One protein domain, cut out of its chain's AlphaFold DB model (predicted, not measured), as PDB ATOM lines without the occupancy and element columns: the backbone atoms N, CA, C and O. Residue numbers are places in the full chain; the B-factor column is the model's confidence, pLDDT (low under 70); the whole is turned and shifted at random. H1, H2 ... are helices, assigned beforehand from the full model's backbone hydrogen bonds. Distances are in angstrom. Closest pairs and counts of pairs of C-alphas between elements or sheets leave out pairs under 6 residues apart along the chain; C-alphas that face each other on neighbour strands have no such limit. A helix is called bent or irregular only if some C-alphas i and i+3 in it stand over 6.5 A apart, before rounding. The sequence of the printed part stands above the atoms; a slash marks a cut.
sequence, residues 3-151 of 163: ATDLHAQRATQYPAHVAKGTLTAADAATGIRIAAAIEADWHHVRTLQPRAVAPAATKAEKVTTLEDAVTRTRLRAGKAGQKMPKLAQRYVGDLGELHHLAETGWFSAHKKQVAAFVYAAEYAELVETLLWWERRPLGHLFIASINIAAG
ATOM      1  N   ALA A   3      35.908  -5.223  81.531       92.62
ATOM      2  CA  ALA A   3      35.122  -4.888  82.720       92.62
ATOM      3  C   ALA A   3      35.096  -3.375  83.026       92.62
ATOM      4  O   ALA A   3      34.041  -2.843  83.362       92.62
ATOM      5  N   THR A   4      36.221  -2.672  82.840       93.88
ATOM      6  CA  THR A   4      36.289  -1.203  82.966       93.88
ATOM      7  C   THR A   4      35.408  -0.519  81.927       93.88
ATOM      8  O   THR A   4      34.677   0.408  82.256       93.88
ATOM      9  N   ASP A   5      35.432  -0.996  80.678       93.88
ATOM     10  CA  ASP A   5      34.598  -0.414  79.625       93.88
ATOM     11  C   ASP A   5      33.104  -0.671  79.874       93.88
ATOM     12  O   ASP A   5      32.286   0.232  79.735       93.88
ATOM     13  N   LEU A   6      32.723  -1.862  80.354       94.25
ATOM     14  CA  LEU A   6      31.338  -2.142  80.755       94.25
ATOM     15  C   LEU A   6      30.842  -1.188  81.851       94.25
ATOM     16  O   LEU A   6      29.703  -0.716  81.779       94.25
ATOM     17  N   HIS A   7      31.678  -0.900  82.850       96.25
ATOM     18  CA  HIS A   7      31.342   0.068  83.890       96.25
ATOM     19  C   HIS A   7      31.236   1.490  83.321       96.25
ATOM     20  O   HIS A   7      30.205   2.137  83.514       96.25
ATOM     21  N   ALA A   8      32.225   1.942  82.544       95.50
ATOM     22  CA  ALA A   8      32.228   3.266  81.922       95.50
ATOM     23  C   ALA A   8      31.031   3.484  80.978       95.50
ATOM     24  O   ALA A   8      30.377   4.531  81.031       95.50
ATOM     25  N   GLN A   9      30.680   2.484  80.161       93.00
ATOM     26  CA  GLN A   9      29.513   2.528  79.277       93.00
ATOM     27  C   GLN A   9      28.223   2.733  80.071       93.00
ATOM     28  O   GLN A   9      27.413   3.580  79.698       93.00
ATOM     29  N   ARG A  10      28.023   1.998  81.175       94.19
ATOM     30  CA  ARG A  10      26.833   2.164  82.025       94.19
ATOM     31  C   ARG A  10      26.822   3.528  82.706       94.19
ATOM     32  O   ARG A  10      25.812   4.220  82.614       94.19
ATOM     33  N   ALA A  11      27.937   3.941  83.308       94.75
ATOM     34  CA  ALA A  11      28.059   5.243  83.965       94.75
ATOM     35  C   ALA A  11      27.754   6.409  83.008       94.75
ATOM     36  O   ALA A  11      27.111   7.379  83.396       94.75
ATOM     37  N   THR A  12      28.143   6.278  81.737       95.38
ATOM     38  CA  THR A  12      27.897   7.294  80.705       95.38
ATOM     39  C   THR A  12      26.472   7.237  80.142       95.38
ATOM     40  O   THR A  12      25.842   8.270  79.932       95.38
ATOM     41  N   GLN A  13      25.938   6.042  79.865       94.75
ATOM     42  CA  GLN A  13      24.676   5.882  79.126       94.75
ATOM     43  C   GLN A  13      23.443   5.910  80.031       94.75
ATOM     44  O   GLN A  13      22.394   6.414  79.628       94.75
ATOM     45  N   TYR A  14      23.537   5.368  81.247       95.88
ATOM     46  CA  TYR A  14      22.384   5.233  82.139       95.88
ATOM     47  C   TYR A  14      21.749   6.573  82.529       95.88
ATOM     48  O   TYR A  14      20.520   6.638  82.485       95.88
ATOM     49  N   PRO A  15      22.501   7.660  82.807       96.88
ATOM     50  CA  PRO A  15      21.898   8.969  83.060       96.88
ATOM     51  C   PRO A  15      20.975   9.436  81.926       96.88
ATOM     52  O   PRO A  15      19.874   9.921  82.177       96.88
ATOM     53  N   ALA A  16      21.368   9.213  80.668       95.94
ATOM     54  CA  ALA A  16      20.537   9.552  79.515       95.94
ATOM     55  C   ALA A  16      19.287   8.662  79.408       95.94
ATOM     56  O   ALA A  16      18.230   9.132  78.991       95.94
ATOM     57  N   HIS A  17      19.376   7.385  79.790       95.25
ATOM     58  CA  HIS A  17      18.221   6.483  79.830       95.25
ATOM     59  C   HIS A  17      17.227   6.832  80.940       95.25
ATOM     60  O   HIS A  17      16.020   6.719  80.710       95.25
ATOM     61  N   VAL A  18      17.727   7.297  82.090       97.19
ATOM     62  CA  VAL A  18      16.915   7.817  83.198       97.19
ATOM     63  C   VAL A  18      16.211   9.104  82.786       97.19
ATOM     64  O   VAL A  18      14.997   9.202  82.927       97.19
ATOM     65  N   ALA A  19      16.934  10.049  82.179       96.75
ATOM     66  CA  ALA A  19      16.347  11.293  81.673       96.75
ATOM     67  C   ALA A  19      15.247  11.050  80.620       96.75
ATOM     68  O   ALA A  19      14.294  11.816  80.526       96.75
ATOM     69  N   LYS A  20      15.355   9.962  79.846       96.75
ATOM     70  CA  LYS A  20      14.346   9.534  78.862       96.75
ATOM     71  C   LYS A  20      13.190   8.717  79.457       96.75
ATOM     72  O   LYS A  20      12.307   8.320  78.705       96.75
ATOM     73  N   GLY A  21      13.211   8.397  80.752       95.75
ATOM     74  CA  GLY A  21      12.203   7.547  81.400       95.75
ATOM     75  C   GLY A  21      12.253   6.066  80.997       95.75
ATOM     76  O   GLY A  21      11.345   5.310  81.317       95.75
ATOM     77  N   THR A  22      13.309   5.632  80.298       96.19
ATOM     78  CA  THR A  22      13.481   4.235  79.836       96.19
ATOM     79  C   THR A  22      14.164   3.327  80.862       96.19
ATOM     80  O   THR A  22      14.276   2.125  80.640       96.19
ATOM     81  N   LEU A  23      14.652   3.902  81.963       96.25
ATOM     82  CA  LEU A  23      15.306   3.216  83.073       96.25
ATOM     83  C   LEU A  23      15.007   3.993  84.357       96.25
ATOM     84  O   LEU A  23      15.069   5.222  84.348       96.25
ATOM     85  N   THR A  24      14.697   3.315  85.460       97.56
ATOM     86  CA  THR A  24      14.511   4.018  86.736       97.56
ATOM     87  C   THR A  24      15.863   4.444  87.316       97.56
ATOM     88  O   THR A  24      16.897   3.827  87.050       97.56
ATOM     89  N   ALA A  25      15.880   5.494  88.142       96.81
ATOM     90  CA  ALA A  25      17.108   5.923  88.818       96.81
ATOM     91  C   ALA A  25      17.684   4.823  89.735       96.81
ATOM     92  O   ALA A  25      18.901   4.668  89.828       96.81
ATOM     93  N   ALA A  26      16.814   4.029  90.368       96.56
ATOM     94  CA  ALA A  26      17.205   2.918  91.234       96.56
ATOM     95  C   ALA A  26      17.855   1.766  90.446       96.56
ATOM     96  O   ALA A  26      18.908   1.261  90.845       96.56
ATOM     97  N   ASP A  27      17.286   1.397  89.294       95.62
ATOM     98  CA  ASP A  27      17.858   0.364  88.421       95.62
ATOM     99  C   ASP A  27      19.193   0.819  87.829       95.62
ATOM    100  O   ASP A  27      20.149   0.042  87.749       95.62
ATOM    101  N   ALA A  28      19.292   2.100  87.462       96.00
ATOM    102  CA  ALA A  28      20.533   2.692  86.986       96.00
ATOM    103  C   ALA A  28      21.641   2.612  88.046       96.00
ATOM    104  O   ALA A  28      22.730   2.105  87.763       96.00
ATOM    105  N   ALA A  29      21.356   3.054  89.275       95.44
ATOM    106  CA  ALA A  29      22.304   2.994  90.385       95.44
ATOM    107  C   ALA A  29      22.730   1.548  90.687       95.44
ATOM    108  O   ALA A  29      23.922   1.264  90.825       95.44
ATOM    109  N   THR A  30      21.774   0.615  90.702       95.62
ATOM    110  CA  THR A  30      22.036  -0.815  90.914       95.62
ATOM    111  C   THR A  30      22.939  -1.383  89.825       95.62
ATOM    112  O   THR A  30      23.945  -2.032  90.119       95.62
ATOM    113  N   GLY A  31      22.638  -1.103  88.557       95.00
ATOM    114  CA  GLY A  31      23.425  -1.610  87.440       95.00
ATOM    115  C   GLY A  31      24.827  -0.999  87.342       95.00
ATOM    116  O   GLY A  31      25.746  -1.707  86.923       95.00
ATOM    117  N   ILE A  32      25.013   0.266  87.740       95.81
ATOM    118  CA  ILE A  32      26.341   0.897  87.856       95.81
ATOM    119  C   ILE A  32      27.133   0.241  88.987       95.81
ATOM    120  O   ILE A  32      28.259  -0.194  88.760       95.81
ATOM    121  N   ARG A  33      26.530   0.077  90.170       96.56
ATOM    122  CA  ARG A  33      27.162  -0.577  91.325       96.56
ATOM    123  C   ARG A  33      27.657  -1.986  90.996       96.56
ATOM    124  O   ARG A  33      28.794  -2.325  91.315       96.56
ATOM    125  N   ILE A  34      26.826  -2.809  90.353       97.00
ATOM    126  CA  ILE A  34      27.214  -4.178  89.980       97.00
ATOM    127  C   ILE A  34      28.373  -4.151  88.976       97.00
ATOM    128  O   ILE A  34      29.322  -4.918  89.118       97.00
ATOM    129  N   ALA A  35      28.339  -3.248  87.991       96.06
ATOM    130  CA  ALA A  35      29.423  -3.120  87.021       96.06
ATOM    131  C   ALA A  35      30.733  -2.631  87.659       96.06
ATOM    132  O   ALA A  35      31.790  -3.166  87.337       96.06
ATOM    133  N   ALA A  36      30.661  -1.705  88.618       95.88
ATOM    134  CA  ALA A  36      31.810  -1.282  89.412       95.88
ATOM    135  C   ALA A  36      32.398  -2.448  90.224       95.88
ATOM    136  O   ALA A  36      33.615  -2.590  90.301       95.88
ATOM    137  N   ALA A  37      31.552  -3.313  90.797       95.38
ATOM    138  CA  ALA A  37      32.005  -4.498  91.524       95.38
ATOM    139  C   ALA A  37      32.698  -5.522  90.606       95.38
ATOM    140  O   ALA A  37      33.714  -6.090  90.993       95.38
ATOM    141  N   ILE A  38      32.196  -5.732  89.383       94.75
ATOM    142  CA  ILE A  38      32.877  -6.565  88.378       94.75
ATOM    143  C   ILE A  38      34.224  -5.936  88.005       94.75
ATOM    144  O   ILE A  38      35.243  -6.617  88.005       94.75
ATOM    145  N   GLU A  39      34.270  -4.632  87.718       95.12
ATOM    146  CA  GLU A  39      35.537  -3.950  87.439       95.12
ATOM    147  C   GLU A  39      36.539  -4.124  88.586       95.12
ATOM    148  O   GLU A  39      37.703  -4.421  88.328       95.12
ATOM    149  N   ALA A  40      36.097  -3.970  89.834       92.62
ATOM    150  CA  ALA A  40      36.940  -4.095  91.016       92.62
ATOM    151  C   ALA A  40      37.553  -5.497  91.172       92.62
ATOM    152  O   ALA A  40      38.759  -5.606  91.410       92.62
ATOM    153  N   ASP A  41      36.768  -6.559  90.971       90.75
ATOM    154  CA  ASP A  41      37.271  -7.939  90.997       90.75
ATOM    155  C   ASP A  41      38.358  -8.147  89.934       90.75
ATOM    156  O   ASP A  41      39.444  -8.654  90.211       90.75
ATOM    157  N   TRP A  42      38.099  -7.707  88.704       90.19
ATOM    158  CA  TRP A  42      39.021  -7.902  87.586       90.19
ATOM    159  C   TRP A  42      40.234  -6.965  87.638       90.19
ATOM    160  O   TRP A  42      41.323  -7.320  87.179       90.19
ATOM    161  N   HIS A  43      40.094  -5.801  88.275       88.81
ATOM    162  CA  HIS A  43      41.218  -4.956  88.654       88.81
ATOM    163  C   HIS A  43      42.148  -5.707  89.606       88.81
ATOM    164  O   HIS A  43      43.364  -5.693  89.399       88.81
ATOM    165  N   HIS A  44      41.597  -6.398  90.608       86.75
ATOM    166  CA  HIS A  44      42.388  -7.212  91.523       86.75
ATOM    167  C   HIS A  44      43.132  -8.331  90.787       86.75
ATOM    168  O   HIS A  44      44.330  -8.482  91.000       86.75
ATOM    169  N   VAL A  45      42.491  -9.039  89.853       84.69
ATOM    170  CA  VAL A  45      43.166 -10.070  89.036       84.69
ATOM    171  C   VAL A  45      44.375  -9.517  88.283       84.69
ATOM    172  O   VAL A  45      45.427 -10.154  88.232       84.69
ATOM    173  N   ARG A  46      44.226  -8.327  87.692       84.12
ATOM    174  CA  ARG A  46      45.269  -7.686  86.884       84.12
ATOM    175  C   ARG A  46      46.411  -7.118  87.726       84.12
ATOM    176  O   ARG A  46      47.560  -7.162  87.302       84.12
ATOM    177  N   THR A  47      46.094  -6.497  88.857       85.12
ATOM    178  CA  THR A  47      47.043  -5.664  89.621       85.12
ATOM    179  C   THR A  47      47.502  -6.303  90.926       85.12
ATOM    180  O   THR A  47      48.442  -5.815  91.547       85.12
ATOM    181  N   LEU A  48      46.828  -7.373  91.355       80.94
ATOM    182  CA  LEU A  48      46.932  -7.982  92.680       80.94
ATOM    183  C   LEU A  48      46.566  -7.017  93.823       80.94
ATOM    184  O   LEU A  48      46.917  -7.257  94.976       80.94
ATOM    185  N   GLN A  49      45.826  -5.942  93.525       83.56
ATOM    186  CA  GLN A  49      45.364  -4.948  94.497       83.56
ATOM    187  C   GLN A  49      43.835  -5.010  94.639       83.56
ATOM    188  O   GLN A  49      43.122  -4.685  93.682       83.56
ATOM    189  N   PRO A  50      43.315  -5.463  95.797       81.31
ATOM    190  CA  PRO A  50      41.879  -5.504  96.046       81.31
ATOM    191  C   PRO A  50      41.271  -4.101  96.007       81.31
ATOM    192  O   PRO A  50      41.831  -3.160  96.567       81.31
ATOM    193  N   ARG A  51      40.095  -3.970  95.393       85.19
ATOM    194  CA  ARG A  51      39.263  -2.766  95.468       85.19
ATOM    195  C   ARG A  51      37.910  -3.171  96.041       85.19
ATOM    196  O   ARG A  51      37.257  -4.060  95.509       85.19
ATOM    197  N   ALA A  52      37.499  -2.541  97.135       78.94
ATOM    198  CA  ALA A  52      36.176  -2.776  97.698       78.94
ATOM    199  C   ALA A  52      35.141  -1.888  96.994       78.94
ATOM    200  O   ALA A  52      35.399  -0.714  96.734       78.94
ATOM    201  N   VAL A  53      33.963  -2.446  96.719       83.69
ATOM    202  CA  VAL A  53      32.782  -1.702  96.262       83.69
ATOM    203  C   VAL A  53      31.666  -1.958  97.263       83.69
ATOM    204  O   VAL A  53      31.349  -3.112  97.553       83.69
ATOM    205  N   ALA A  54      31.087  -0.884  97.802       81.12
ATOM    206  CA  ALA A  54      30.014  -0.948  98.785       81.12
ATOM    207  C   ALA A  54      28.711  -0.356  98.208       81.12
ATOM    208  O   ALA A  54      28.743   0.761  97.690       81.12
ATOM    209  N   PRO A  55      27.568  -1.065  98.309       85.62
ATOM    210  CA  PRO A  55      27.436  -2.432  98.814       85.62
ATOM    211  C   PRO A  55      27.986  -3.480  97.831       85.62
ATOM    212  O   PRO A  55      27.945  -3.290  96.610       85.62
ATOM    213  N   ALA A  56      28.472  -4.601  98.372       87.00
ATOM    214  CA  ALA A  56      29.033  -5.696  97.582       87.00
ATOM    215  C   ALA A  56      27.987  -6.282  96.620       87.00
ATOM    216  O   ALA A  56      26.817  -6.433  96.974       87.00
ATOM    217  N   ALA A  57      28.393  -6.594  95.389       93.75
ATOM    218  CA  ALA A  57      27.530  -7.295  94.439       93.75
ATOM    219  C   ALA A  57      27.651  -8.804  94.631       93.75
ATOM    220  O   ALA A  57      28.758  -9.345  94.703       93.75
ATOM    221  N   THR A  58      26.510  -9.478  94.700       94.12
ATOM    222  CA  THR A  58      26.469 -10.935  94.776       94.12
ATOM    223  C   THR A  58      26.933 -11.542  93.455       94.12
ATOM    224  O   THR A  58      26.837 -10.930  92.390       94.12
ATOM    225  N   LYS A  59      27.402 -12.790  93.498       92.94
ATOM    226  CA  LYS A  59      27.771 -13.518  92.280       92.94
ATOM    227  C   LYS A  59      26.599 -13.635  91.296       92.94
ATOM    228  O   LYS A  59      26.804 -13.490  90.097       92.94
ATOM    229  N   ALA A  60      25.379 -13.854  91.792       95.50
ATOM    230  CA  ALA A  60      24.186 -13.931  90.951       95.50
ATOM    231  C   ALA A  60      23.935 -12.609  90.208       95.50
ATOM    232  O   ALA A  60      23.773 -12.612  88.991       95.50
ATOM    233  N   GLU A  61      24.018 -11.475  90.910       96.62
ATOM    234  CA  GLU A  61      23.883 -10.144  90.303       96.62
ATOM    235  C   GLU A  61      24.924  -9.897  89.203       96.62
ATOM    236  O   GLU A  61      24.588  -9.379  88.133       96.62
ATOM    237  N   LYS A  62      26.184 -10.279  89.453       96.00
ATOM    238  CA  LYS A  62      27.278 -10.138  88.482       96.00
ATOM    239  C   LYS A  62      27.032 -10.991  87.238       96.00
ATOM    240  O   LYS A  62      27.138 -10.477  86.126       96.00
ATOM    241  N   VAL A  63      26.646 -12.256  87.423       96.56
ATOM    242  CA  VAL A  63      26.330 -13.187  86.328       96.56
ATOM    243  C   VAL A  63      25.176 -12.660  85.478       96.56
ATOM    244  O   VAL A  63      25.361 -12.517  84.272       96.56
ATOM    245  N   THR A  64      24.045 -12.278  86.077       97.38
ATOM    246  CA  THR A  64      22.903 -11.716  85.331       97.38
ATOM    247  C   THR A  64      23.296 -10.445  84.574       97.38
ATOM    248  O   THR A  64      22.999 -10.291  83.391       97.38
ATOM    249  N   THR A  65      24.064  -9.550  85.207       96.25
ATOM    250  CA  THR A  65      24.581  -8.339  84.545       96.25
ATOM    251  C   THR A  65      25.447  -8.649  83.319       96.25
ATOM    252  O   THR A  65      25.413  -7.889  82.342       96.25
ATOM    253  N   LEU A  66      26.236  -9.723  83.371       97.38
ATOM    254  CA  LEU A  66      27.103 -10.152  82.279       97.38
ATOM    255  C   LEU A  66      26.340 -10.909  81.188       97.38
ATOM    256  O   LEU A  66      26.646 -10.719  80.017       97.38
ATOM    257  N   GLU A  67      25.306 -11.680  81.524       97.94
ATOM    258  CA  GLU A  67      24.391 -12.296  80.548       97.94
ATOM    259  C   GLU A  67      23.673 -11.238  79.699       97.94
ATOM    260  O   GLU A  67      23.646 -11.326  78.465       97.94
ATOM    261  N   ASP A  68      23.182 -10.175  80.339       95.81
ATOM    262  CA  ASP A  68      22.616  -9.020  79.640       95.81
ATOM    263  C   ASP A  68      23.655  -8.335  78.747       95.81
ATOM    264  O   ASP A  68      23.353  -7.886  77.636       95.81
ATOM    265  N   ALA A  69      24.898  -8.227  79.228       96.12
ATOM    266  CA  ALA A  69      25.987  -7.648  78.455       96.12
ATOM    267  C   ALA A  69      26.290  -8.488  77.207       96.12
ATOM    268  O   ALA A  69      26.324  -7.908  76.125       96.12
ATOM    269  N   VAL A  70      26.403  -9.816  77.335       97.19
ATOM    270  CA  VAL A  70      26.581 -10.754  76.210       97.19
ATOM    271  C   VAL A  70      25.449 -10.609  75.198       97.19
ATOM    272  O   VAL A  70      25.690 -10.478  74.000       97.19
ATOM    273  N   THR A  71      24.199 -10.571  75.661       96.81
ATOM    274  CA  THR A  71      23.038 -10.427  74.771       96.81
ATOM    275  C   THR A  71      23.115  -9.127  73.968       96.81
ATOM    276  O   THR A  71      22.940  -9.121  72.745       96.81
ATOM    277  N   ARG A  72      23.443  -8.008  74.629       94.62
ATOM    278  CA  ARG A  72      23.583  -6.705  73.965       94.62
ATOM    279  C   ARG A  72      24.762  -6.656  72.998       94.62
ATOM    280  O   ARG A  72      24.615  -6.086  71.916       94.62
ATOM    281  N   THR A  73      25.921  -7.198  73.362       96.06
ATOM    282  CA  THR A  73      27.118  -7.163  72.507       96.06
ATOM    283  C   THR A  73      26.955  -8.063  71.291       96.06
ATOM    284  O   THR A  73      27.224  -7.601  70.184       96.06
ATOM    285  N   ARG A  74      26.371  -9.259  71.444       95.75
ATOM    286  CA  ARG A  74      25.977 -10.119  70.315       95.75
ATOM    287  C   ARG A  74      25.008  -9.421  69.370       95.75
ATOM    288  O   ARG A  74      25.202  -9.448  68.158       95.75
ATOM    289  N   LEU A  75      23.994  -8.735  69.903       96.06
ATOM    290  CA  LEU A  75      23.062  -7.968  69.073       96.06
ATOM    291  C   LEU A  75      23.776  -6.843  68.304       96.06
ATOM    292  O   LEU A  75      23.468  -6.606  67.136       96.06
ATOM    293  N   ARG A  76      24.731  -6.145  68.937       94.62
ATOM    294  CA  ARG A  76      25.555  -5.118  68.274       94.62
ATOM    295  C   ARG A  76      26.422  -5.729  67.168       94.62
ATOM    296  O   ARG A  76      26.421  -5.186  66.065       94.62
ATOM    297  N   ALA A  77      27.078  -6.860  67.428       94.56
ATOM    298  CA  ALA A  77      27.872  -7.589  66.441       94.56
ATOM    299  C   ALA A  77      27.014  -8.049  65.253       94.56
ATOM    300  O   ALA A  77      27.352  -7.764  64.108       94.56
ATOM    301  N   GLY A  78      25.841  -8.640  65.503       94.44
ATOM    302  CA  GLY A  78      24.905  -9.042  64.449       94.44
ATOM    303  C   GLY A  78      24.440  -7.864  63.584       94.44
ATOM    304  O   GLY A  78      24.461  -7.942  62.357       94.44
ATOM    305  N   LYS A  79      24.098  -6.726  64.204       95.19
ATOM    306  CA  LYS A  79      23.742  -5.491  63.481       95.19
ATOM    307  C   LYS A  79      24.907  -4.922  62.667       95.19
ATOM    308  O   LYS A  79      24.673  -4.356  61.602       95.19
ATOM    309  N   ALA A  80      26.142  -5.031  63.155       94.19
ATOM    310  CA  ALA A  80      27.326  -4.639  62.394       94.19
ATOM    311  C   ALA A  80      27.567  -5.599  61.215       94.19
ATOM    312  O   ALA A  80      27.824  -5.144  60.102       94.19
ATOM    313  N   GLY A  81      27.366  -6.903  61.423       92.81
ATOM    314  CA  GLY A  81      27.508  -7.932  60.392       92.81
ATOM    315  C   GLY A  81      26.530  -7.753  59.231       92.81
ATOM    316  O   GLY A  81      26.914  -7.882  58.070       92.81
ATOM    317  N   GLN A  82      25.296  -7.330  59.517       92.94
ATOM    318  CA  GLN A  82      24.301  -6.985  58.490       92.94
ATOM    319  C   GLN A  82      24.738  -5.829  57.573       92.94
ATOM    320  O   GLN A  82      24.256  -5.729  56.447       92.94
ATOM    321  N   LYS A  83      25.647  -4.959  58.033       93.06
ATOM    322  CA  LYS A  83      26.165  -3.815  57.263       93.06
ATOM    323  C   LYS A  83      27.427  -4.145  56.464       93.06
ATOM    324  O   LYS A  83      27.892  -3.297  55.704       93.06
ATOM    325  N   MET A  84      28.004  -5.332  56.649       93.44
ATOM    326  CA  MET A  84      29.186  -5.757  55.903       93.44
ATOM    327  C   MET A  84      28.849  -6.079  54.443       93.44
ATOM    328  O   MET A  84      27.746  -6.557  54.159       93.44
ATOM    329  N   PRO A  85      29.795  -5.887  53.506       91.94
ATOM    330  CA  PRO A  85      29.610  -6.345  52.135       91.94
ATOM    331  C   PRO A  85      29.441  -7.871  52.101       91.94
ATOM    332  O   PRO A  85      30.094  -8.590  52.858       91.94
ATOM    333  N   LYS A  86      28.617  -8.385  51.175       91.31
ATOM    334  CA  LYS A  86      28.325  -9.831  51.040       91.31
ATOM    335  C   LYS A  86      29.580 -10.707  50.979       91.31
ATOM    336  O   LYS A  86      29.571 -11.825  51.478       91.31
ATOM    337  N   LEU A  87      30.658 -10.205  50.370       89.25
ATOM    338  CA  LEU A  87      31.929 -10.924  50.297       89.25
ATOM    339  C   LEU A  87      32.566 -11.115  51.683       89.25
ATOM    340  O   LEU A  87      33.030 -12.209  51.975       89.25
ATOM    341  N   ALA A  88      32.536 -10.090  52.541       89.44
ATOM    342  CA  ALA A  88      33.063 -10.162  53.907       89.44
ATOM    343  C   ALA A  88      32.203 -11.049  54.819       89.44
ATOM    344  O   ALA A  88      32.725 -11.702  55.714       89.44
ATOM    345  N   GLN A  89      30.892 -11.135  54.561       89.19
ATOM    346  CA  GLN A  89      29.983 -11.978  55.349       89.19
ATOM    347  C   GLN A  89      30.363 -13.467  55.329       89.19
ATOM    348  O   GLN A  89      30.035 -14.189  56.266       89.19
ATOM    349  N   ARG A  90      31.091 -13.923  54.299       89.81
ATOM    350  CA  ARG A  90      31.599 -15.303  54.206       89.81
ATOM    351  C   ARG A  90      32.608 -15.648  55.303       89.81
ATOM    352  O   ARG A  90      32.748 -16.817  55.631       89.81
ATOM    353  N   TYR A  91      33.255 -14.638  55.878       88.88
ATOM    354  CA  TYR A  91      34.291 -14.786  56.897       88.88
ATOM    355  C   TYR A  91      33.772 -14.485  58.312       88.88
ATOM    356  O   TYR A  91      34.546 -14.401  59.252       88.88
ATOM    357  N   VAL A  92      32.454 -14.331  58.510       84.62
ATOM    358  CA  VAL A  92      31.865 -14.072  59.843       84.62
ATOM    359  C   VAL A  92      32.183 -15.181  60.853       84.62
ATOM    360  O   VAL A  92      32.279 -14.899  62.041       84.62
ATOM    361  N   GLY A  93      32.335 -16.426  60.390       83.31
ATOM    362  CA  GLY A  93      32.705 -17.571  61.229       83.31
ATOM    363  C   GLY A  93      34.208 -17.729  61.472       83.31
ATOM    364  O   GLY A  93      34.592 -18.608  62.235       83.31
ATOM    365  N   ASP A  94      35.039 -16.902  60.835       89.56
ATOM    366  CA  ASP A  94      36.493 -16.908  60.973       89.56
ATOM    367  C   ASP A  94      36.985 -15.466  61.138       89.56
ATOM    368  O   ASP A  94      37.395 -14.788  60.189       89.56
ATOM    369  N   LEU A  95      36.874 -14.965  62.373       88.19
ATOM    370  CA  LEU A  95      37.283 -13.603  62.703       88.19
ATOM    371  C   LEU A  95      38.771 -13.369  62.435       88.19
ATOM    372  O   LEU A  95      39.123 -12.255  62.059       88.19
ATOM    373  N   GLY A  96      39.620 -14.393  62.578       86.50
ATOM    374  CA  GLY A  96      41.058 -14.288  62.327       86.50
ATOM    375  C   GLY A  96      41.357 -13.995  60.858       86.50
ATOM    376  O   GLY A  96      42.059 -13.030  60.552       86.50
ATOM    377  N   GLU A  97      40.751 -14.762  59.951       89.56
ATOM    378  CA  GLU A  97      40.868 -14.528  58.509       89.56
ATOM    379  C   GLU A  97      40.286 -13.163  58.116       89.56
ATOM    380  O   GLU A  97      40.890 -12.403  57.357       89.56
ATOM    381  N   LEU A  98      39.130 -12.794  58.679       90.31
ATOM    382  CA  LEU A  98      38.529 -11.489  58.413       90.31
ATOM    383  C   LEU A  98      39.427 -10.331  58.883       90.31
ATOM    384  O   LEU A  98      39.510  -9.312  58.190       90.31
ATOM    385  N   HIS A  99      40.107 -10.485  60.024       86.31
ATOM    386  CA  HIS A  99      41.078  -9.523  60.546       86.31
ATOM    387  C   HIS A  99      42.261  -9.385  59.578       86.31
ATOM    388  O   HIS A  99      42.573  -8.277  59.136       86.31
ATOM    389  N   HIS A 100      42.843 -10.509  59.155       89.25
ATOM    390  CA  HIS A 100      43.965 -10.540  58.218       89.25
ATOM    391  C   HIS A 100      43.626  -9.878  56.870       89.25
ATOM    392  O   HIS A 100      44.355  -9.016  56.369       89.25
ATOM    393  N   LEU A 101      42.471 -10.212  56.291       90.19
ATOM    394  CA  LEU A 101      42.000  -9.611  55.042       90.19
ATOM    395  C   LEU A 101      41.714  -8.105  55.190       90.19
ATOM    396  O   LEU A 101      41.935  -7.320  54.263       90.19
ATOM    397  N   ALA A 102      41.227  -7.664  56.352       87.19
ATOM    398  CA  ALA A 102      41.012  -6.245  56.616       87.19
ATOM    399  C   ALA A 102      42.336  -5.464  56.700       87.19
ATOM    400  O   ALA A 102      42.426  -4.363  56.146       87.19
ATOM    401  N   GLU A 103      43.359  -6.032  57.341       87.19
ATOM    402  CA  GLU A 103      44.689  -5.425  57.483       87.19
ATOM    403  C   GLU A 103      45.448  -5.342  56.159       87.19
ATOM    404  O   GLU A 103      46.062  -4.316  55.861       87.19
ATOM    405  N   THR A 104      45.340  -6.372  55.320       91.75
ATOM    406  CA  THR A 104      45.956  -6.404  53.979       91.75
ATOM    407  C   THR A 104      45.270  -5.475  52.971       91.75
ATOM    408  O   THR A 104      45.722  -5.333  51.836       91.75
ATOM    409  N   GLY A 105      44.185  -4.800  53.368       90.38
ATOM    410  CA  GLY A 105      43.482  -3.828  52.534       90.38
ATOM    411  C   GLY A 105      42.489  -4.440  51.544       90.38
ATOM    412  O   GLY A 105      41.903  -3.698  50.749       90.38
ATOM    413  N   TRP A 106      42.224  -5.750  51.630       91.25
ATOM    414  CA  TRP A 106      41.265  -6.460  50.774       91.25
ATOM    415  C   TRP A 106      39.872  -5.813  50.798       91.25
ATOM    416  O   TRP A 106      39.186  -5.711  49.782       91.25
ATOM    417  N   PHE A 107      39.472  -5.294  51.962       92.19
ATOM    418  CA  PHE A 107      38.209  -4.581  52.153       92.19
ATOM    419  C   PHE A 107      38.369  -3.057  52.224       92.19
ATOM    420  O   PHE A 107      37.552  -2.401  52.862       92.19
ATOM    421  N   SER A 108      39.377  -2.460  51.579       91.75
ATOM    422  CA  SER A 108      39.661  -1.010  51.650       91.75
ATOM    423  C   SER A 108      38.430  -0.114  51.419       91.75
ATOM    424  O   SER A 108      38.171   0.785  52.220       91.75
ATOM    425  N   ALA A 109      37.603  -0.414  50.410       91.81
ATOM    426  CA  ALA A 109      36.355   0.311  50.125       91.81
ATOM    427  C   ALA A 109      35.278   0.187  51.228       91.81
ATOM    428  O   ALA A 109      34.406   1.044  51.348       91.81
ATOM    429  N   HIS A 110      35.346  -0.860  52.053       92.19
ATOM    430  CA  HIS A 110      34.401  -1.166  53.134       92.19
ATOM    431  C   HIS A 110      35.089  -1.235  54.507       92.19
ATOM    432  O   HIS A 110      34.568  -1.849  55.443       92.19
ATOM    433  N   LYS A 111      36.269  -0.610  54.640       90.31
ATOM    434  CA  LYS A 111      37.146  -0.740  55.812       90.31
ATOM    435  C   LYS A 111      36.416  -0.405  57.109       90.31
ATOM    436  O   LYS A 111      36.574  -1.101  58.103       90.31
ATOM    437  N   LYS A 112      35.576   0.635  57.089       92.69
ATOM    438  CA  LYS A 112      34.808   1.074  58.264       92.69
ATOM    439  C   LYS A 112      33.795   0.021  58.717       92.69
ATOM    440  O   LYS A 112      33.668  -0.216  59.911       92.69
ATOM    441  N   GLN A 113      33.076  -0.601  57.785       94.31
ATOM    442  CA  GLN A 113      32.051  -1.601  58.080       94.31
ATOM    443  C   GLN A 113      32.676  -2.895  58.600       94.31
ATOM    444  O   GLN A 113      32.189  -3.443  59.587       94.31
ATOM    445  N   VAL A 114      33.763  -3.348  57.969       92.94
ATOM    446  CA  VAL A 114      34.487  -4.550  58.402       92.94
ATOM    447  C   VAL A 114      35.122  -4.327  59.773       92.94
ATOM    448  O   VAL A 114      34.864  -5.110  60.679       92.94
ATOM    449  N   ALA A 115      35.837  -3.216  59.979       91.12
ATOM    450  CA  ALA A 115      36.423  -2.891  61.281       91.12
ATOM    451  C   ALA A 115      35.363  -2.774  62.390       91.12
ATOM    452  O   ALA A 115      35.569  -3.262  63.497       91.12
ATOM    453  N   ALA A 116      34.204  -2.172  62.096       93.00
ATOM    454  CA  ALA A 116      33.112  -2.070  63.061       93.00
ATOM    455  C   ALA A 116      32.536  -3.439  63.451       93.00
ATOM    456  O   ALA A 116      32.175  -3.635  64.611       93.00
ATOM    457  N   PHE A 117      32.434  -4.375  62.503       94.69
ATOM    458  CA  PHE A 117      32.006  -5.738  62.804       94.69
ATOM    459  C   PHE A 117      33.055  -6.498  63.610       94.69
ATOM    460  O   PHE A 117      32.698  -7.029  64.657       94.69
ATOM    461  N   VAL A 118      34.316  -6.505  63.163       92.62
ATOM    462  CA  VAL A 118      35.423  -7.194  63.849       92.62
ATOM    463  C   VAL A 118      35.507  -6.727  65.299       92.62
ATOM    464  O   VAL A 118      35.380  -7.541  66.208       92.62
ATOM    465  N   TYR A 119      35.549  -5.410  65.522       91.56
ATOM    466  CA  TYR A 119      35.544  -4.845  66.870       91.56
ATOM    467  C   TYR A 119      34.333  -5.305  67.693       91.56
ATOM    468  O   TYR A 119      34.471  -5.693  68.850       91.56
ATOM    469  N   ALA A 120      33.124  -5.264  67.122       94.06
ATOM    470  CA  ALA A 120      31.918  -5.651  67.847       94.06
ATOM    471  C   ALA A 120      31.878  -7.154  68.179       94.06
ATOM    472  O   ALA A 120      31.362  -7.517  69.237       94.06
ATOM    473  N   ALA A 121      32.395  -8.005  67.291       93.25
ATOM    474  CA  ALA A 121      32.463  -9.449  67.474       93.25
ATOM    475  C   ALA A 121      33.507  -9.825  68.535       93.25
ATOM    476  O   ALA A 121      33.158 -10.487  69.509       93.25
ATOM    477  N   GLU A 122      34.729  -9.296  68.436       92.44
ATOM    478  CA  GLU A 122      35.785  -9.488  69.441       92.44
ATOM    479  C   GLU A 122      35.346  -8.979  70.819       92.44
ATOM    480  O   GLU A 122      35.517  -9.644  71.841       92.44
ATOM    481  N   TYR A 123      34.700  -7.810  70.867       94.38
ATOM    482  CA  TYR A 123      34.147  -7.283  72.112       94.38
ATOM    483  C   TYR A 123      33.102  -8.235  72.714       94.38
ATOM    484  O   TYR A 123      33.054  -8.406  73.933       94.38
ATOM    485  N   ALA A 124      32.258  -8.868  71.889       95.00
ATOM    486  CA  ALA A 124      31.296  -9.856  72.367       95.00
ATOM    487  C   ALA A 124      31.994 -11.092  72.956       95.00
ATOM    488  O   ALA A 124      31.651 -11.485  74.072       95.00
ATOM    489  N   GLU A 125      33.019 -11.626  72.287       93.69
ATOM    490  CA  GLU A 125      33.821 -12.758  72.779       93.69
ATOM    491  C   GLU A 125      34.527 -12.448  74.106       93.69
ATOM    492  O   GLU A 125      34.550 -13.277  75.021       93.69
ATOM    493  N   LEU A 126      35.048 -11.229  74.270       94.06
ATOM    494  CA  LEU A 126      35.671 -10.795  75.523       94.06
ATOM    495  C   LEU A 126      34.663 -10.717  76.676       94.06
ATOM    496  O   LEU A 126      34.981 -11.108  77.802       94.06
ATOM    497  N   VAL A 127      33.440 -10.238  76.421       96.50
ATOM    498  CA  VAL A 127      32.371 -10.218  77.436       96.50
ATOM    499  C   VAL A 127      31.893 -11.635  77.765       96.50
ATOM    500  O   VAL A 127      31.638 -11.936  78.931       96.50
ATOM    501  N   GLU A 128      31.818 -12.529  76.779       96.06
ATOM    502  CA  GLU A 128      31.501 -13.946  76.998       96.06
ATOM    503  C   GLU A 128      32.570 -14.656  77.824       96.06
ATOM    504  O   GLU A 128      32.246 -15.416  78.738       96.06
ATOM    505  N   THR A 129      33.839 -14.356  77.561       93.62
ATOM    506  CA  THR A 129      34.969 -14.865  78.342       93.62
ATOM    507  C   THR A 129      34.884 -14.380  79.787       93.62
ATOM    508  O   THR A 129      35.055 -15.167  80.721       93.62
ATOM    509  N   LEU A 130      34.550 -13.101  79.990       93.62
ATOM    510  CA  LEU A 130      34.327 -12.532  81.318       93.62
ATOM    511  C   LEU A 130      33.196 -13.265  82.061       93.62
ATOM    512  O   LEU A 130      33.371 -13.664  83.211       93.62
ATOM    513  N   LEU A 131      32.062 -13.502  81.389       95.88
ATOM    514  CA  LEU A 131      30.931 -14.262  81.929       95.88
ATOM    515  C   LEU A 131      31.316 -15.707  82.274       95.88
ATOM    516  O   LEU A 131      30.915 -16.221  83.321       95.88
ATOM    517  N   TRP A 132      32.083 -16.372  81.406       94.50
ATOM    518  CA  TRP A 132      32.532 -17.744  81.634       94.50
ATOM    519  C   TRP A 132      33.334 -17.849  82.930       94.50
ATOM    520  O   TRP A 132      33.054 -18.718  83.759       94.50
ATOM    521  N   TRP A 133      34.277 -16.928  83.140       92.44
ATOM    522  CA  TRP A 133      35.070 -16.875  84.363       92.44
ATOM    523  C   TRP A 133      34.232 -16.530  85.590       92.44
ATOM    524  O   TRP A 133      34.385 -17.182  86.621       92.44
ATOM    525  N   GLU A 134      33.305 -15.577  85.480       92.44
ATOM    526  CA  GLU A 134      32.437 -15.195  86.598       92.44
ATOM    527  C   GLU A 134      31.573 -16.374  87.081       92.44
ATOM    528  O   GLU A 134      31.367 -16.572  88.280       92.44
ATOM    529  N   ARG A 135      31.117 -17.234  86.158       94.44
ATOM    530  CA  ARG A 135      30.341 -18.438  86.494       94.44
ATOM    531  C   ARG A 135      31.158 -19.474  87.271       94.44
ATOM    532  O   ARG A 135      30.594 -20.171  88.121       94.44
ATOM    533  N   ARG A 136      32.476 -19.562  87.073       89.94
ATOM    534  CA  ARG A 136      33.324 -20.552  87.763       89.94
ATOM    535  C   ARG A 136      33.412 -20.283  89.271       89.94
ATOM    536  O   ARG A 136      33.439 -19.125  89.697       89.94
ATOM    537  N   PRO A 137      33.435 -21.324  90.122       83.25
ATOM    538  CA  PRO A 137      33.781 -21.156  91.531       83.25
ATOM    539  C   PRO A 137      35.160 -20.500  91.633       83.25
ATOM    540  O   PRO A 137      36.100 -20.979  91.007       83.25
ATOM    541  N   LEU A 138      35.263 -19.394  92.378       75.69
ATOM    542  CA  LEU A 138      36.519 -18.656  92.571       75.69
ATOM    543  C   LEU A 138      37.216 -18.237  91.257       75.69
ATOM    544  O   LEU A 138      38.427 -18.064  91.254       75.69
ATOM    545  N   GLY A 139      36.486 -18.071  90.145       78.38
ATOM    546  CA  GLY A 139      37.082 -17.917  88.810       78.38
ATOM    547  C   GLY A 139      38.124 -16.800  88.711       78.38
ATOM    548  O   GLY A 139      39.266 -17.059  88.344       78.38
ATOM    549  N   HIS A 140      37.773 -15.576  89.111       77.38
ATOM    550  CA  HIS A 140      38.715 -14.454  89.094       77.38
ATOM    551  C   HIS A 140      39.887 -14.664  90.079       77.38
ATOM    552  O   HIS A 140      41.032 -14.372  89.744       77.38
ATOM    553  N   LEU A 141      39.645 -15.259  91.256       79.31
ATOM    554  CA  LEU A 141      40.698 -15.571  92.235       79.31
ATOM    555  C   LEU A 141      41.660 -16.663  91.746       79.31
ATOM    556  O   LEU A 141      42.848 -16.608  92.051       79.31
ATOM    557  N   PHE A 142      41.175 -17.624  90.961       81.44
ATOM    558  CA  PHE A 142      42.005 -18.636  90.317       81.44
ATOM    559  C   PHE A 142      42.926 -18.019  89.256       81.44
ATOM    560  O   PHE A 142      44.108 -18.340  89.202       81.44
ATOM    561  N   ILE A 143      42.437 -17.074  88.446       79.69
ATOM    562  CA  ILE A 143      43.323 -16.344  87.523       79.69
ATOM    563  C   ILE A 143      44.334 -15.500  88.307       79.69
ATOM    564  O   ILE A 143      45.512 -15.469  87.955       79.69
ATOM    565  N   ALA A 144      43.907 -14.839  89.387       76.94
ATOM    566  CA  ALA A 144      44.814 -14.072  90.235       76.94
ATOM    567  C   ALA A 144      45.931 -14.960  90.817       76.94
ATOM    568  O   ALA A 144      47.090 -14.547  90.829       76.94
ATOM    569  N   SER A 145      45.617 -16.193  91.235       78.25
ATOM    570  CA  SER A 145      46.625 -17.136  91.732       78.25
ATOM    571  C   SER A 145      47.570 -17.629  90.633       78.25
ATOM    572  O   SER A 145      48.772 -17.719  90.885       78.25
ATOM    573  N   ILE A 146      47.081 -17.854  89.406       79.88
ATOM    574  CA  ILE A 146      47.941 -18.129  88.242       79.88
ATOM    575  C   ILE A 146      48.885 -16.953  87.982       79.88
ATOM    576  O   ILE A 146      50.079 -17.174  87.802       79.88
ATOM    577  N   ASN A 147      48.394 -15.710  88.005       78.31
ATOM    578  CA  ASN A 147      49.230 -14.524  87.788       78.31
ATOM    579  C   ASN A 147      50.335 -14.399  88.850       78.31
ATOM    580  O   ASN A 147      51.470 -14.053  88.519       78.31
ATOM    581  N   ILE A 148      50.028 -14.731  90.110       77.62
ATOM    582  CA  ILE A 148      51.022 -14.802  91.191       77.62
ATOM    583  C   ILE A 148      52.058 -15.897  90.902       77.62
ATOM    584  O   ILE A 148      53.257 -15.631  90.965       77.62
ATOM    585  N   ALA A 149      51.614 -17.111  90.559       78.00
ATOM    586  CA  ALA A 149      52.493 -18.253  90.294       78.00
ATOM    587  C   ALA A 149      53.384 -18.048  89.056       78.00
ATOM    588  O   ALA A 149      54.548 -18.439  89.059       78.00
ATOM    589  N   ALA A 150      52.864 -17.382  88.023       76.69
ATOM    590  CA  ALA A 150      53.595 -17.013  86.814       76.69
ATOM    591  C   ALA A 150      54.590 -15.856  87.035       76.69
ATOM    592  O   ALA A 150      55.272 -15.440  86.099       76.69
ATOM    593  N   GLY A 151      54.679 -15.314  88.255       69.31
ATOM    594  CA  GLY A 151      55.615 -14.248  88.585       69.31
ATOM    595  C   GLY A 151      55.297 -12.926  87.892       69.31
ATOM    596  O   GLY A 151      56.218 -12.132  87.679       69.31
TER     597      GLY A 151
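AT A GLANCE: This is residues 3 to 151 of the 163 residues of an uncharacterized protein of Sphingomonas sp. KC8 (UniProt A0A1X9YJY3). The model is a flat T: the long helices H6 and H3 run side by side, opposite ways, as its stem, and the helical hairpin of H1 and H2 crosses one end of that stem. H7 turns off from the end of H6 and packs on residues 41 to 46 of H2, while H5 packs on H6 at the stem's other end, with short H4 near by. The printed part has 149 residues with seven named helices, H1 to H7 in order along the chain, and no named strand; the class is all helix. It is only just loose, close to compact, with a radius of gyration of the C-alphas of 18.0 A, and spans 49 by 48 by 20 A.

IN THESE COORDINATES: Find C-alpha 108 at (39.661, -1.010, 51.650); from there H6, residues 108 to 135, runs 40.1 A to C-alpha 135 at (30.341, -18.438, 86.494). It has a kink of 31 degrees near residue 115 and is irregular, with C-alphas 109 and 112 8.3 A apart. H3, residues 59 to 81, is 32.4 A long, and H2, residues 25 to 47, is 32.1 A. H1, residues 3 to 19, begins at C-alpha 3, (35.122, -4.888, 82.720), and is 24.8 A long; it has a kink of 28 degrees near residue 12 and is only just irregular, with C-alphas 12 and 15 6.7 A apart. Look for H4 at residues 86 to 89, 5.1 A, H5 at 95 to 103, 12.2 A, and H7 at 139 to 149, 15.5 A.

HOW THE PARTS SIT: Start at H6, which touches H3 at a shallow tilt of 17 degrees, opposite ways; their closest C-alphas, of Ala 77 and Ala 120, are 4.7 A apart. H5 and H6 form a hairpin at 33 degrees, a tilt only just short of steep, with the C-alphas of Leu 95 and Val 118 closest at 6.8 A. H4 is close to H6 but not clearly touching, at 7.3 A between the C-alphas of Ala 88 and Val 114. At the other end, H2 touches H3 about perpendicular, at 87 degrees, with the C-alphas of Ile 34 and Lys 62 closest at 6.1 A. H1 and H2 form a hairpin at a shallow tilt of 12 degrees, closest at the C-alphas of Ala 3 and Glu 39, 4.8 A. H7 touches H2 at a shallow tilt of 22 degrees, the same way, with the C-alphas of Val 45 and Ala 144 4.5 A apart. H6 and H7 touch only at the corner, and only just, with 3 pairs of C-alphas within 8 A, the closest being those of Trp 133 and Gly 139, 5.0 A. Each O i to N i+4 pair is within hydrogen-bond range in H2, H3, H5 and H7, against 11 of 13 in H1 and 22 of 24 in H6; H4 is too short for such a pair.

THE WHOLE: The C-alphas farthest apart are those of Pro 55 and Trp 106, 50.2 A. The printed part has no cut; the link from H2 to H3, of 11 residues, is long, and the other links are tight. Mean pLDDT of the printed part is 91.1, and one printed residue, Gly 151, is under 70.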